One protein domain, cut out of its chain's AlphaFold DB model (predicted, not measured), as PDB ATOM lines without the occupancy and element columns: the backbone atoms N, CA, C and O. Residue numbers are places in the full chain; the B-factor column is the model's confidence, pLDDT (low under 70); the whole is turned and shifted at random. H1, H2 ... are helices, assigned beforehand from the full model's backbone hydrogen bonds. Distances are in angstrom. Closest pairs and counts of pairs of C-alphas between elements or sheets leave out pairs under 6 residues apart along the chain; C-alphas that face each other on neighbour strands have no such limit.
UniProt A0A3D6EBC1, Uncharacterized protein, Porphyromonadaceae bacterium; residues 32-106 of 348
ATOM      1  N   ALA A  32     -21.839   1.728   2.148       65.81
ATOM      2  CA  ALA A  32     -23.012   0.868   2.063       65.81
ATOM      3  C   ALA A  32     -23.355   0.521   0.607       65.81
ATOM      4  O   ALA A  32     -23.589  -0.646   0.316       65.81
ATOM      5  N   GLU A  33     -23.298   1.494  -0.307       68.62
ATOM      6  CA  GLU A  33     -23.482   1.252  -1.745       68.62
ATOM      7  C   GLU A  33     -22.362   0.383  -2.313       68.62
ATOM      8  O   GLU A  33     -22.656  -0.543  -3.055       68.62
ATOM      9  N   LEU A  34     -21.104   0.585  -1.894       68.56
ATOM     10  CA  LEU A  34     -20.000  -0.310  -2.255       68.56
ATOM     11  C   LEU A  34     -20.274  -1.743  -1.794       68.56
ATOM     12  O   LEU A  34     -19.993  -2.672  -2.539       68.56
ATOM     13  N   LEU A  35     -20.779  -1.936  -0.571       70.44
ATOM     14  CA  LEU A  35     -21.060  -3.263  -0.020       70.44
ATOM     15  C   LEU A  35     -22.243  -3.943  -0.715       70.44
ATOM     16  O   LEU A  35     -22.161  -5.150  -0.935       70.44
ATOM     17  N   ASP A  36     -23.285  -3.199  -1.087       68.75
ATOM     18  CA  ASP A  36     -24.410  -3.722  -1.872       68.75
ATOM     19  C   ASP A  36     -23.990  -4.045  -3.315       68.75
ATOM     20  O   ASP A  36     -24.320  -5.123  -3.803       68.75
ATOM     21  N   GLU A  37     -23.178  -3.205  -3.967       68.69
ATOM     22  CA  GLU A  37     -22.595  -3.501  -5.287       68.69
ATOM     23  C   GLU A  37     -21.634  -4.697  -5.222       68.69
ATOM     24  O   GLU A  37     -21.641  -5.555  -6.105       68.69
ATOM     25  N   LEU A  38     -20.831  -4.813  -4.156       68.19
ATOM     26  CA  LEU A  38     -19.976  -5.978  -3.933       68.19
ATOM     27  C   LEU A  38     -20.821  -7.235  -3.730       68.19
ATOM     28  O   LEU A  38     -20.463  -8.290  -4.249       68.19
ATOM     29  N   LEU A  39     -21.930  -7.138  -2.990       69.88
ATOM     30  CA  LEU A  39     -22.863  -8.244  -2.804       69.88
ATOM     31  C   LEU A  39     -23.542  -8.623  -4.118       69.88
ATOM     32  O   LEU A  39     -23.710  -9.809  -4.368       69.88
ATOM     33  N   GLU A  40     -23.899  -7.658  -4.962       71.56
ATOM     34  CA  GLU A  40     -24.498  -7.901  -6.274       71.56
ATOM     35  C   GLU A  40     -23.495  -8.537  -7.247       71.56
ATOM     36  O   GLU A  40     -23.832  -9.491  -7.946       71.56
ATOM     37  N   VAL A  41     -22.228  -8.115  -7.225       63.19
ATOM     38  CA  VAL A  41     -21.144  -8.731  -8.009       63.19
ATOM     39  C   VAL A  41     -20.799 -10.137  -7.494       63.19
ATOM     40  O   VAL A  41     -20.597 -11.050  -8.298       63.19
ATOM     41  N   LEU A  42     -20.790 -10.356  -6.172       62.88
ATOM     42  CA  LEU A  42     -20.568 -11.682  -5.577       62.88
ATOM     43  C   LEU A  42     -21.786 -12.617  -5.711       62.88
ATOM     44  O   LEU A  42     -21.607 -13.830  -5.797       62.88
ATOM     45  N   ALA A  43     -23.014 -12.098  -5.724       62.78
ATOM     46  CA  ALA A  43     -24.236 -12.896  -5.857       62.78
ATOM     47  C   ALA A  43     -24.636 -13.136  -7.324       62.78
ATOM     48  O   ALA A  43     -25.229 -14.169  -7.632       62.78
ATOM     49  N   GLY A  44     -24.301 -12.212  -8.231       61.22
ATOM     50  CA  GLY A  44     -24.556 -12.297  -9.673       61.22
ATOM     51  C   GLY A  44     -23.537 -13.147 -10.440       61.22
ATOM     52  O   GLY A  44     -23.826 -13.635 -11.535       61.22
ATOM     53  N   GLY A  45     -22.355 -13.388  -9.868       59.19
ATOM     54  CA  GLY A  45     -21.396 -14.352 -10.394       59.19
ATOM     55  C   GLY A  45     -21.804 -15.787 -10.053       59.19
ATOM     56  O   GLY A  45     -21.887 -16.155  -8.885       59.19
ATOM     57  N   SER A  46     -21.994 -16.650 -11.058       59.38
ATOM     58  CA  SER A  46     -21.983 -18.106 -10.825       59.38
ATOM     59  C   SER A  46     -20.728 -18.452 -10.015       59.38
ATOM     60  O   SER A  46     -19.660 -17.933 -10.333       59.38
ATOM     61  N   ARG A  47     -20.823 -19.307  -8.983       59.72
ATOM     62  CA  ARG A  47     -19.680 -19.673  -8.110       59.72
ATOM     63  C   ARG A  47     -18.407 -20.011  -8.902       59.72
ATOM     64  O   ARG A  47     -17.318 -19.672  -8.457       59.72
ATOM     65  N   GLY A  48     -18.559 -20.570 -10.105       64.56
ATOM     66  CA  GLY A  48     -17.456 -20.837 -11.030       64.56
ATOM     67  C   GLY A  48     -16.712 -19.594 -11.542       64.56
ATOM     68  O   GLY A  48     -15.503 -19.653 -11.705       64.56
ATOM     69  N   ASN A  49     -17.373 -18.453 -11.748       64.38
ATOM     70  CA  ASN A  49     -16.727 -17.216 -12.212       64.38
ATOM     71  C   ASN A  49     -15.904 -16.551 -11.104       64.38
ATOM     72  O   ASN A  49     -14.853 -15.979 -11.376       64.38
ATOM     73  N   MET A  50     -16.361 -16.655  -9.854       66.56
ATOM     74  CA  MET A  50     -15.570 -16.224  -8.702       66.56
ATOM     75  C   MET A  50     -14.391 -17.164  -8.471       66.56
ATOM     76  O   MET A  50     -13.281 -16.692  -8.267       66.56
ATOM     77  N   GLU A  51     -14.592 -18.481  -8.566       68.88
ATOM     78  CA  GLU A  51     -13.489 -19.447  -8.502       68.88
ATOM     79  C   GLU A  51     -12.462 -19.216  -9.617       68.88
ATOM     80  O   GLU A  51     -11.268 -19.286  -9.345       68.88
ATOM     81  N   LEU A  52     -12.894 -18.858 -10.831       71.94
ATOM     82  CA  LEU A  52     -12.006 -18.465 -11.928       71.94
ATOM     83  C   LEU A  52     -11.264 -17.158 -11.627       71.94
ATOM     84  O   LEU A  52     -10.050 -17.121 -11.768       71.94
ATOM     85  N   ALA A  53     -11.943 -16.118 -11.139       69.19
ATOM     86  CA  ALA A  53     -11.297 -14.854 -10.779       69.19
ATOM     87  C   ALA A  53     -10.288 -15.014  -9.626       69.19
ATOM     88  O   ALA A  53      -9.200 -14.440  -9.663       69.19
ATOM     89  N   PHE A  54     -10.610 -15.830  -8.618       70.19
ATOM     90  CA  PHE A  54      -9.684 -16.165  -7.537       70.19
ATOM     91  C   PHE A  54      -8.563 -17.091  -8.008       70.19
ATOM     92  O   PHE A  54      -7.436 -16.937  -7.550       70.19
ATOM     93  N   SER A  55      -8.829 -18.006  -8.941       74.12
ATOM     94  CA  SER A  55      -7.812 -18.847  -9.581       74.12
ATOM     95  C   SER A  55      -6.838 -18.013 -10.411       74.12
ATOM     96  O   SER A  55      -5.632 -18.198 -10.288       74.12
ATOM     97  N   ASP A  56      -7.331 -17.059 -11.198       73.75
ATOM     98  CA  ASP A  56      -6.511 -16.151 -12.000       73.75
ATOM     99  C   ASP A  56      -5.704 -15.207 -11.108       73.75
ATOM    100  O   ASP A  56      -4.513 -15.008 -11.341       73.75
ATOM    101  N   LEU A  57      -6.300 -14.691 -10.029       75.06
ATOM    102  CA  LEU A  57      -5.581 -13.905  -9.026       75.06
ATOM    103  C   LEU A  57      -4.494 -14.741  -8.341       75.06
ATOM    104  O   LEU A  57      -3.360 -14.283  -8.195       75.06
ATOM    105  N   ARG A  58      -4.818 -15.981  -7.963       71.81
ATOM    106  CA  ARG A  58      -3.899 -16.933  -7.334       71.81
ATOM    107  C   ARG A  58      -2.760 -17.322  -8.281       71.81
ATOM    108  O   ARG A  58      -1.608 -17.369  -7.852       71.81
ATOM    109  N   ALA A  59      -3.040 -17.492  -9.571       74.69
ATOM    110  CA  ALA A  59      -2.044 -17.691 -10.620       74.69
ATOM    111  C   ALA A  59      -1.178 -16.436 -10.830       74.69
ATOM    112  O   ALA A  59       0.046 -16.534 -10.906       74.69
ATOM    113  N   ALA A  60      -1.777 -15.243 -10.826       70.75
ATOM    114  CA  ALA A  60      -1.071 -13.971 -10.969       70.75
ATOM    115  C   ALA A  60      -0.133 -13.682  -9.784       70.75
ATOM    116  O   ALA A  60       0.960 -13.145  -9.980       70.75
ATOM    117  N   ILE A  61      -0.480 -14.091  -8.558       74.94
ATOM    118  CA  ILE A  61       0.426 -14.072  -7.390       74.94
ATOM    119  C   ILE A  61       1.286 -15.352  -7.271       74.94
ATOM    120  O   ILE A  61       2.183 -15.419  -6.426       74.94
ATOM    121  N   GLY A  62       1.086 -16.322  -8.171       71.31
ATOM    122  CA  GLY A  62       1.875 -17.544  -8.372       71.31
ATOM    123  C   GLY A  62       1.723 -18.614  -7.289       71.31
ATOM    124  O   GLY A  62       2.691 -19.325  -7.024       71.31
ATOM    125  N   SER A  63       0.597 -18.649  -6.583       66.94
ATOM    126  CA  SER A  63       0.401 -19.494  -5.404       66.94
ATOM    127  C   SER A  63      -0.185 -20.865  -5.754       66.94
ATOM    128  O   SER A  63      -1.263 -20.978  -6.335       66.94
ATOM    129  N   GLU A  64       0.488 -21.931  -5.326       63.16
ATOM    130  CA  GLU A  64      -0.015 -23.311  -5.401       63.16
ATOM    131  C   GLU A  64      -0.276 -23.905  -4.004       63.16
ATOM    132  O   GLU A  64      -0.981 -24.904  -3.881       63.16
ATOM    133  N   ASP A  65       0.194 -23.240  -2.947       65.62
ATOM    134  CA  ASP A  65       0.354 -23.742  -1.579       65.62
ATOM    135  C   ASP A  65      -0.566 -23.074  -0.535       65.62
ATOM    136  O   ASP A  65      -0.520 -23.426   0.643       65.62
ATOM    137  N   GLY A  66      -1.450 -22.158  -0.951       66.56
ATOM    138  CA  GLY A  66      -2.521 -21.606  -0.106       66.56
ATOM    139  C   GLY A  66      -2.114 -20.429   0.787       66.56
ATOM    140  O   GLY A  66      -2.874 -20.054   1.678       66.56
ATOM    141  N   ASN A  67      -0.944 -19.822   0.555       72.88
ATOM    142  CA  ASN A  67      -0.442 -18.679   1.329       72.88
ATOM    143  C   ASN A  67      -0.552 -17.346   0.554       72.88
ATOM    144  O   ASN A  67       0.395 -16.558   0.454       72.88
ATOM    145  N   ASP A  68      -1.733 -17.116  -0.024       78.31
ATOM    146  CA  ASP A  68      -2.021 -16.084  -1.030       78.31
ATOM    147  C   ASP A  68      -1.784 -14.658  -0.521       78.31
ATOM    148  O   ASP A  68      -1.133 -13.850  -1.186       78.31
ATOM    149  N   LEU A  69      -2.251 -14.349   0.692       77.12
ATOM    150  CA  LEU A  69      -2.163 -13.003   1.260       77.12
ATOM    151  C   LEU A  69      -0.709 -12.581   1.514       77.12
ATOM    152  O   LEU A  69      -0.320 -11.464   1.183       77.12
ATOM    153  N   SER A  70       0.112 -13.492   2.036       79.62
ATOM    154  CA  SER A  70       1.534 -13.244   2.303       79.62
ATOM    155  C   SER A  70       2.306 -12.963   1.011       79.62
ATOM    156  O   SER A  70       3.137 -12.058   0.961       79.62
ATOM    157  N   ARG A  71       2.002 -13.702  -0.065       78.50
ATOM    158  CA  ARG A  71       2.605 -13.490  -1.389       78.50
ATOM    159  C   ARG A  71       2.114 -12.223  -2.071       78.50
ATOM    160  O   ARG A  71       2.913 -11.544  -2.709       78.50
ATOM    161  N   PHE A  72       0.834 -11.893  -1.936       80.50
ATOM    162  CA  PHE A  72       0.297 -10.630  -2.425       80.50
ATOM    163  C   PHE A  72       0.996  -9.447  -1.750       80.50
ATOM    164  O   PHE A  72       1.531  -8.586  -2.443       80.50
ATOM    165  N   VAL A  73       1.087  -9.457  -0.417       81.56
ATOM    166  CA  VAL A  73       1.809  -8.430   0.347       81.56
ATOM    167  C   VAL A  73       3.270  -8.354  -0.095       81.56
ATOM    168  O   VAL A  73       3.756  -7.258  -0.343       81.56
ATOM    169  N   ALA A  74       3.950  -9.488  -0.290       81.38
ATOM    170  CA  ALA A  74       5.325  -9.503  -0.787       81.38
ATOM    171  C   ALA A  74       5.457  -8.888  -2.191       81.38
ATOM    172  O   ALA A  74       6.359  -8.090  -2.415       81.38
ATOM    173  N   LYS A  75       4.554  -9.202  -3.130       80.19
ATOM    174  CA  LYS A  75       4.564  -8.605  -4.476       80.19
ATOM    175  C   LYS A  75       4.247  -7.114  -4.465       80.19
ATOM    176  O   LYS A  75       4.867  -6.377  -5.220       80.19
ATOM    177  N   VAL A  76       3.317  -6.664  -3.622       80.12
ATOM    178  CA  VAL A  76       3.041  -5.231  -3.428       80.12
ATOM    179  C   VAL A  76       4.269  -4.540  -2.842       80.12
ATOM    180  O   VAL A  76       4.636  -3.468  -3.305       80.12
ATOM    181  N   ASN A  77       4.952  -5.172  -1.886       77.62
ATOM    182  CA  ASN A  77       6.175  -4.627  -1.310       77.62
ATOM    183  C   ASN A  77       7.297  -4.523  -2.355       77.62
ATOM    184  O   ASN A  77       7.900  -3.467  -2.479       77.62
ATOM    185  N   VAL A  78       7.495  -5.563  -3.174       78.38
ATOM    186  CA  VAL A  78       8.429  -5.540  -4.313       78.38
ATOM    187  C   VAL A  78       8.038  -4.471  -5.335       78.38
ATOM    188  O   VAL A  78       8.903  -3.766  -5.826       78.38
ATOM    189  N   PHE A  79       6.749  -4.297  -5.635       75.62
ATOM    190  CA  PHE A  79       6.284  -3.241  -6.540       75.62
ATOM    191  C   PHE A  79       6.590  -1.838  -5.999       75.62
ATOM    192  O   PHE A  79       6.992  -0.962  -6.758       75.62
ATOM    193  N   LEU A  80       6.424  -1.617  -4.693       70.62
ATOM    194  CA  LEU A  80       6.769  -0.349  -4.044       70.62
ATOM    195  C   LEU A  80       8.291  -0.124  -3.983       70.62
ATOM    196  O   LEU A  80       8.741   1.017  -4.087       70.62
ATOM    197  N   GLU A  81       9.072  -1.199  -3.847       68.50
ATOM    198  CA  GLU A  81      10.536  -1.178  -3.944       68.50
ATOM    199  C   GLU A  81      11.012  -0.871  -5.379       68.50
ATOM    200  O   GLU A  81      11.874  -0.013  -5.551       68.50
ATOM    201  N   ASP A  82      10.413  -1.482  -6.409       65.69
ATOM    202  CA  ASP A  82      10.721  -1.254  -7.835       65.69
ATOM    203  C   ASP A  82      10.254   0.122  -8.335       65.69
ATOM    204  O   ASP A  82      10.904   0.734  -9.183       65.69
ATOM    205  N   ALA A  83       9.149   0.649  -7.794       64.56
ATOM    206  CA  ALA A  83       8.723   2.035  -8.005       64.56
ATOM    207  C   ALA A  83       9.651   3.055  -7.310       64.56
ATOM    208  O   ALA A  83       9.413   4.261  -7.396       64.56
ATOM    209  N   ASP A  84      10.693   2.569  -6.621       62.88
ATOM    210  CA  ASP A  84      11.727   3.322  -5.916       62.88
ATOM    211  C   ASP A  84      11.152   4.338  -4.913       62.88
ATOM    212  O   ASP A  84      11.694   5.417  -4.683       62.88
ATOM    213  N   ALA A  85      10.036   3.989  -4.266       65.62
ATOM    214  CA  ALA A  85       9.401   4.796  -3.220       65.62
ATOM    215  C   ALA A  85      10.067   4.603  -1.843       65.62
ATOM    216  O   ALA A  85       9.450   4.833  -0.801       65.62
ATOM    217  N   SER A  86      11.322   4.149  -1.822       65.50
ATOM    218  CA  SER A  86      12.082   3.956  -0.592       65.50
ATOM    219  C   SER A  86      12.346   5.294   0.108       65.50
ATOM    220  O   SER A  86      12.505   6.335  -0.538       65.50
ATOM    221  N   ASP A  87      12.484   5.271   1.438       67.69
ATOM    222  CA  ASP A  87      12.884   6.453   2.216       67.69
ATOM    223  C   ASP A  87      14.180   7.080   1.673       67.69
ATOM    224  O   ASP A  87      14.355   8.296   1.711       67.69
ATOM    225  N   ALA A  88      15.085   6.265   1.120       71.12
ATOM    226  CA  ALA A  88      16.328   6.735   0.520       71.12
ATOM    227  C   ALA A  88      16.087   7.596  -0.727       71.12
ATOM    228  O   ALA A  88      16.715   8.642  -0.883       71.12
ATOM    229  N   THR A  89      15.174   7.190  -1.604       70.31
ATOM    230  CA  THR A  89      14.873   7.922  -2.839       70.31
ATOM    231  C   THR A  89      14.028   9.155  -2.552       70.31
ATOM    232  O   THR A  89      14.344  10.233  -3.052       70.31
ATOM    233  N   ILE A  90      13.060   9.067  -1.634       75.06
ATOM    234  CA  ILE A  90      12.326  10.239  -1.130       75.06
ATOM    235  C   ILE A  90      13.288  11.265  -0.509       75.06
ATOM    236  O   ILE A  90      13.152  12.466  -0.750       75.06
ATOM    237  N   ASN A  91      14.282  10.822   0.264       78.12
ATOM    238  CA  ASN A  91      15.279  11.722   0.844       78.12
ATOM    239  C   ASN A  91      16.186  12.345  -0.221       78.12
ATOM    240  O   ASN A  91      16.447  13.539  -0.137       78.12
ATOM    241  N   ARG A  92      16.578  11.606  -1.267       79.44
ATOM    242  CA  ARG A  92      17.300  12.180  -2.419       79.44
ATOM    243  C   ARG A  92      16.482  13.250  -3.139       79.44
ATOM    244  O   ARG A  92      17.026  14.299  -3.461       79.44
ATOM    245  N   TRP A  93      15.184  13.032  -3.350       78.12
ATOM    246  CA  TRP A  93      14.297  14.051  -3.928       78.12
ATOM    247  C   TRP A  93      14.182  15.289  -3.038       78.12
ATOM    248  O   TRP A  93      14.274  16.401  -3.545       78.12
ATOM    249  N   LYS A  94      14.079  15.122  -1.715       78.19
ATOM    250  CA  LYS A  94      14.083  16.244  -0.760       78.19
ATOM    251  C   LYS A  94      15.423  16.974  -0.698       78.19
ATOM    252  O   LYS A  94      15.447  18.189  -0.545       78.19
ATOM    253  N   GLU A  95      16.539  16.256  -0.804       80.88
ATOM    254  CA  GLU A  95      17.874  16.850  -0.911       80.88
ATOM    255  C   GLU A  95      18.008  17.657  -2.204       80.88
ATOM    256  O   GLU A  95      18.531  18.767  -2.167       80.88
ATOM    257  N   ILE A  96      17.476  17.148  -3.319       78.75
ATOM    258  CA  ILE A  96      17.408  17.861  -4.597       78.75
ATOM    259  C   ILE A  96      16.502  19.095  -4.476       78.75
ATOM    260  O   ILE A  96      16.933  20.180  -4.842       78.75
ATOM    261  N   GLU A  97      15.301  18.987  -3.906       76.50
ATOM    262  CA  GLU A  97      14.423  20.141  -3.655       76.50
ATOM    263  C   GLU A  97      15.094  21.190  -2.760       76.50
ATOM    264  O   GLU A  97      15.036  22.377  -3.062       76.50
ATOM    265  N   SER A  98      15.787  20.766  -1.702       75.31
ATOM    266  CA  SER A  98      16.549  21.644  -0.806       75.31
ATOM    267  C   SER A  98      17.738  22.305  -1.516       75.31
ATOM    268  O   SER A  98      17.995  23.495  -1.338       75.31
ATOM    269  N   PHE A  99      18.443  21.564  -2.374       72.94
ATOM    270  CA  PHE A  99      19.523  22.086  -3.209       72.94
ATOM    271  C   PHE A  99      19.006  23.115  -4.223       72.94
ATOM    272  O   PHE A  99      19.590  24.190  -4.355       72.94
ATOM    273  N   LEU A 100      17.884  22.834  -4.895       69.06
ATOM    274  CA  LEU A 100      17.238  23.783  -5.803       69.06
ATOM    275  C   LEU A 100      16.696  25.010  -5.059       69.06
ATOM    276  O   LEU A 100      16.844  26.119  -5.566       69.06
ATOM    277  N   ALA A 101      16.148  24.841  -3.853       65.75
ATOM    278  CA  ALA A 101      15.731  25.950  -2.996       65.75
ATOM    279  C   ALA A 101      16.922  26.852  -2.613       65.75
ATOM    280  O   ALA A 101      16.818  28.078  -2.630       65.75
ATOM    281  N   GLY A 102      18.097  26.261  -2.359       62.75
ATOM    282  CA  GLY A 102      19.345  26.996  -2.127       62.75
ATOM    283  C   GLY A 102      19.836  27.801  -3.340       62.75
ATOM    284  O   GLY A 102      20.440  28.861  -3.168       62.75
ATOM    285  N   ILE A 103      19.537  27.343  -4.563       61.78
ATOM    286  CA  ILE A 103      19.792  28.090  -5.809       61.78
ATOM    287  C   ILE A 103      18.776  29.231  -5.992       61.78
ATOM    288  O   ILE A 103      19.121  30.273  -6.549       61.78
ATOM    289  N   THR A 104      17.531  29.078  -5.528       58.44
ATOM    290  CA  THR A 104      16.516  30.139  -5.642       58.44
ATOM    291  C   THR A 104      16.652  31.237  -4.587       58.44
ATOM    292  O   THR A 104      16.310  32.381  -4.886       58.44
ATOM    293  N   ASP A 105      17.223  30.936  -3.417       54.66
ATOM    294  CA  ASP A 105      17.267  31.869  -2.279       54.66
ATOM    295  C   ASP A 105      18.613  32.592  -2.073       54.66
ATOM    296  O   ASP A 105      18.759  33.343  -1.108       54.66
ATOM    297  N   THR A 106      19.581  32.461  -2.991       56.84
ATOM    298  CA  THR A 106      20.881  33.166  -2.874       56.84
ATOM    299  C   THR A 106      21.311  33.903  -4.147       56.84
ATOM    300  O   THR A 106      22.485  33.944  -4.472       56.84
TER     301      THR A 106
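What this domain is: This is residues 32 to 106 of the 348 residues of an uncharacterized protein of Porphyromonadaceae bacterium (UniProt A0A3D6EBC1). Four helices, H1 to H4, are strung end to end in an open hook with no packed core, H1 and H2 making its short side and H3 and H4 its long one. H1 and H2 meet near their ends in a corner, H3 makes a second corner with H2, and H4 follows H3 on roughly the same course, with residues 76 to 106 sticking out as a long arm. The printed part has 75 residues with four named helices, H1, H2, H3 and H4 in that order, and no named strand; its class is all helix. It is extended, with a radius of gyration of the C-alphas of 21.5 A, and its flat outline spans 67 by 34 by 14 A.

Where its parts are: H1 is residues 32 to 44, 17.7 A from first to last C-alpha, and begins at C-alpha 32 at (-23.012, 0.868, 2.063). H2 is residues 47 to 60, 19.7 A long. H3 is residues 68 to 82, 20.7 A long, and begins at C-alpha 68 at (-2.021, -16.084, -1.030). H4, the longest helix, is residues 87 to 104, 25.2 A long, and ends at C-alpha 104 at (16.516, 30.139, -5.642).

How they stand to each other: H1 and H2 are close but not clearly touching; their closest C-alphas, those of Leu 42 and Met 50, are 7.4 A apart. Their lines stand about perpendicular, at 76 degrees. H2 and H3 are also close but not clearly touching, the closest C-alphas being those of Arg 58 and Asp 68 at 6.6 A. They run the same way at a steep tilt of 44 degrees. H4 is apart from H1, H2 and H3, and H1 is apart from H3. In H1, H2, H3 and H4 every O i to N i+4 pair is within hydrogen-bond range.

The domain as a whole: The two C-alphas farthest apart, those of Ser 46 and Thr 106, are 67.3 A from each other. The printed part has no cut. The links H1 to H2 and H3 to H4 are tight, H2 to H3 is short, and no link is long. The mean pLDDT of the printed part is 70.3, and 37 residues are under 70, among them residues 41 to 51, 81 to 87 and 100 to 106.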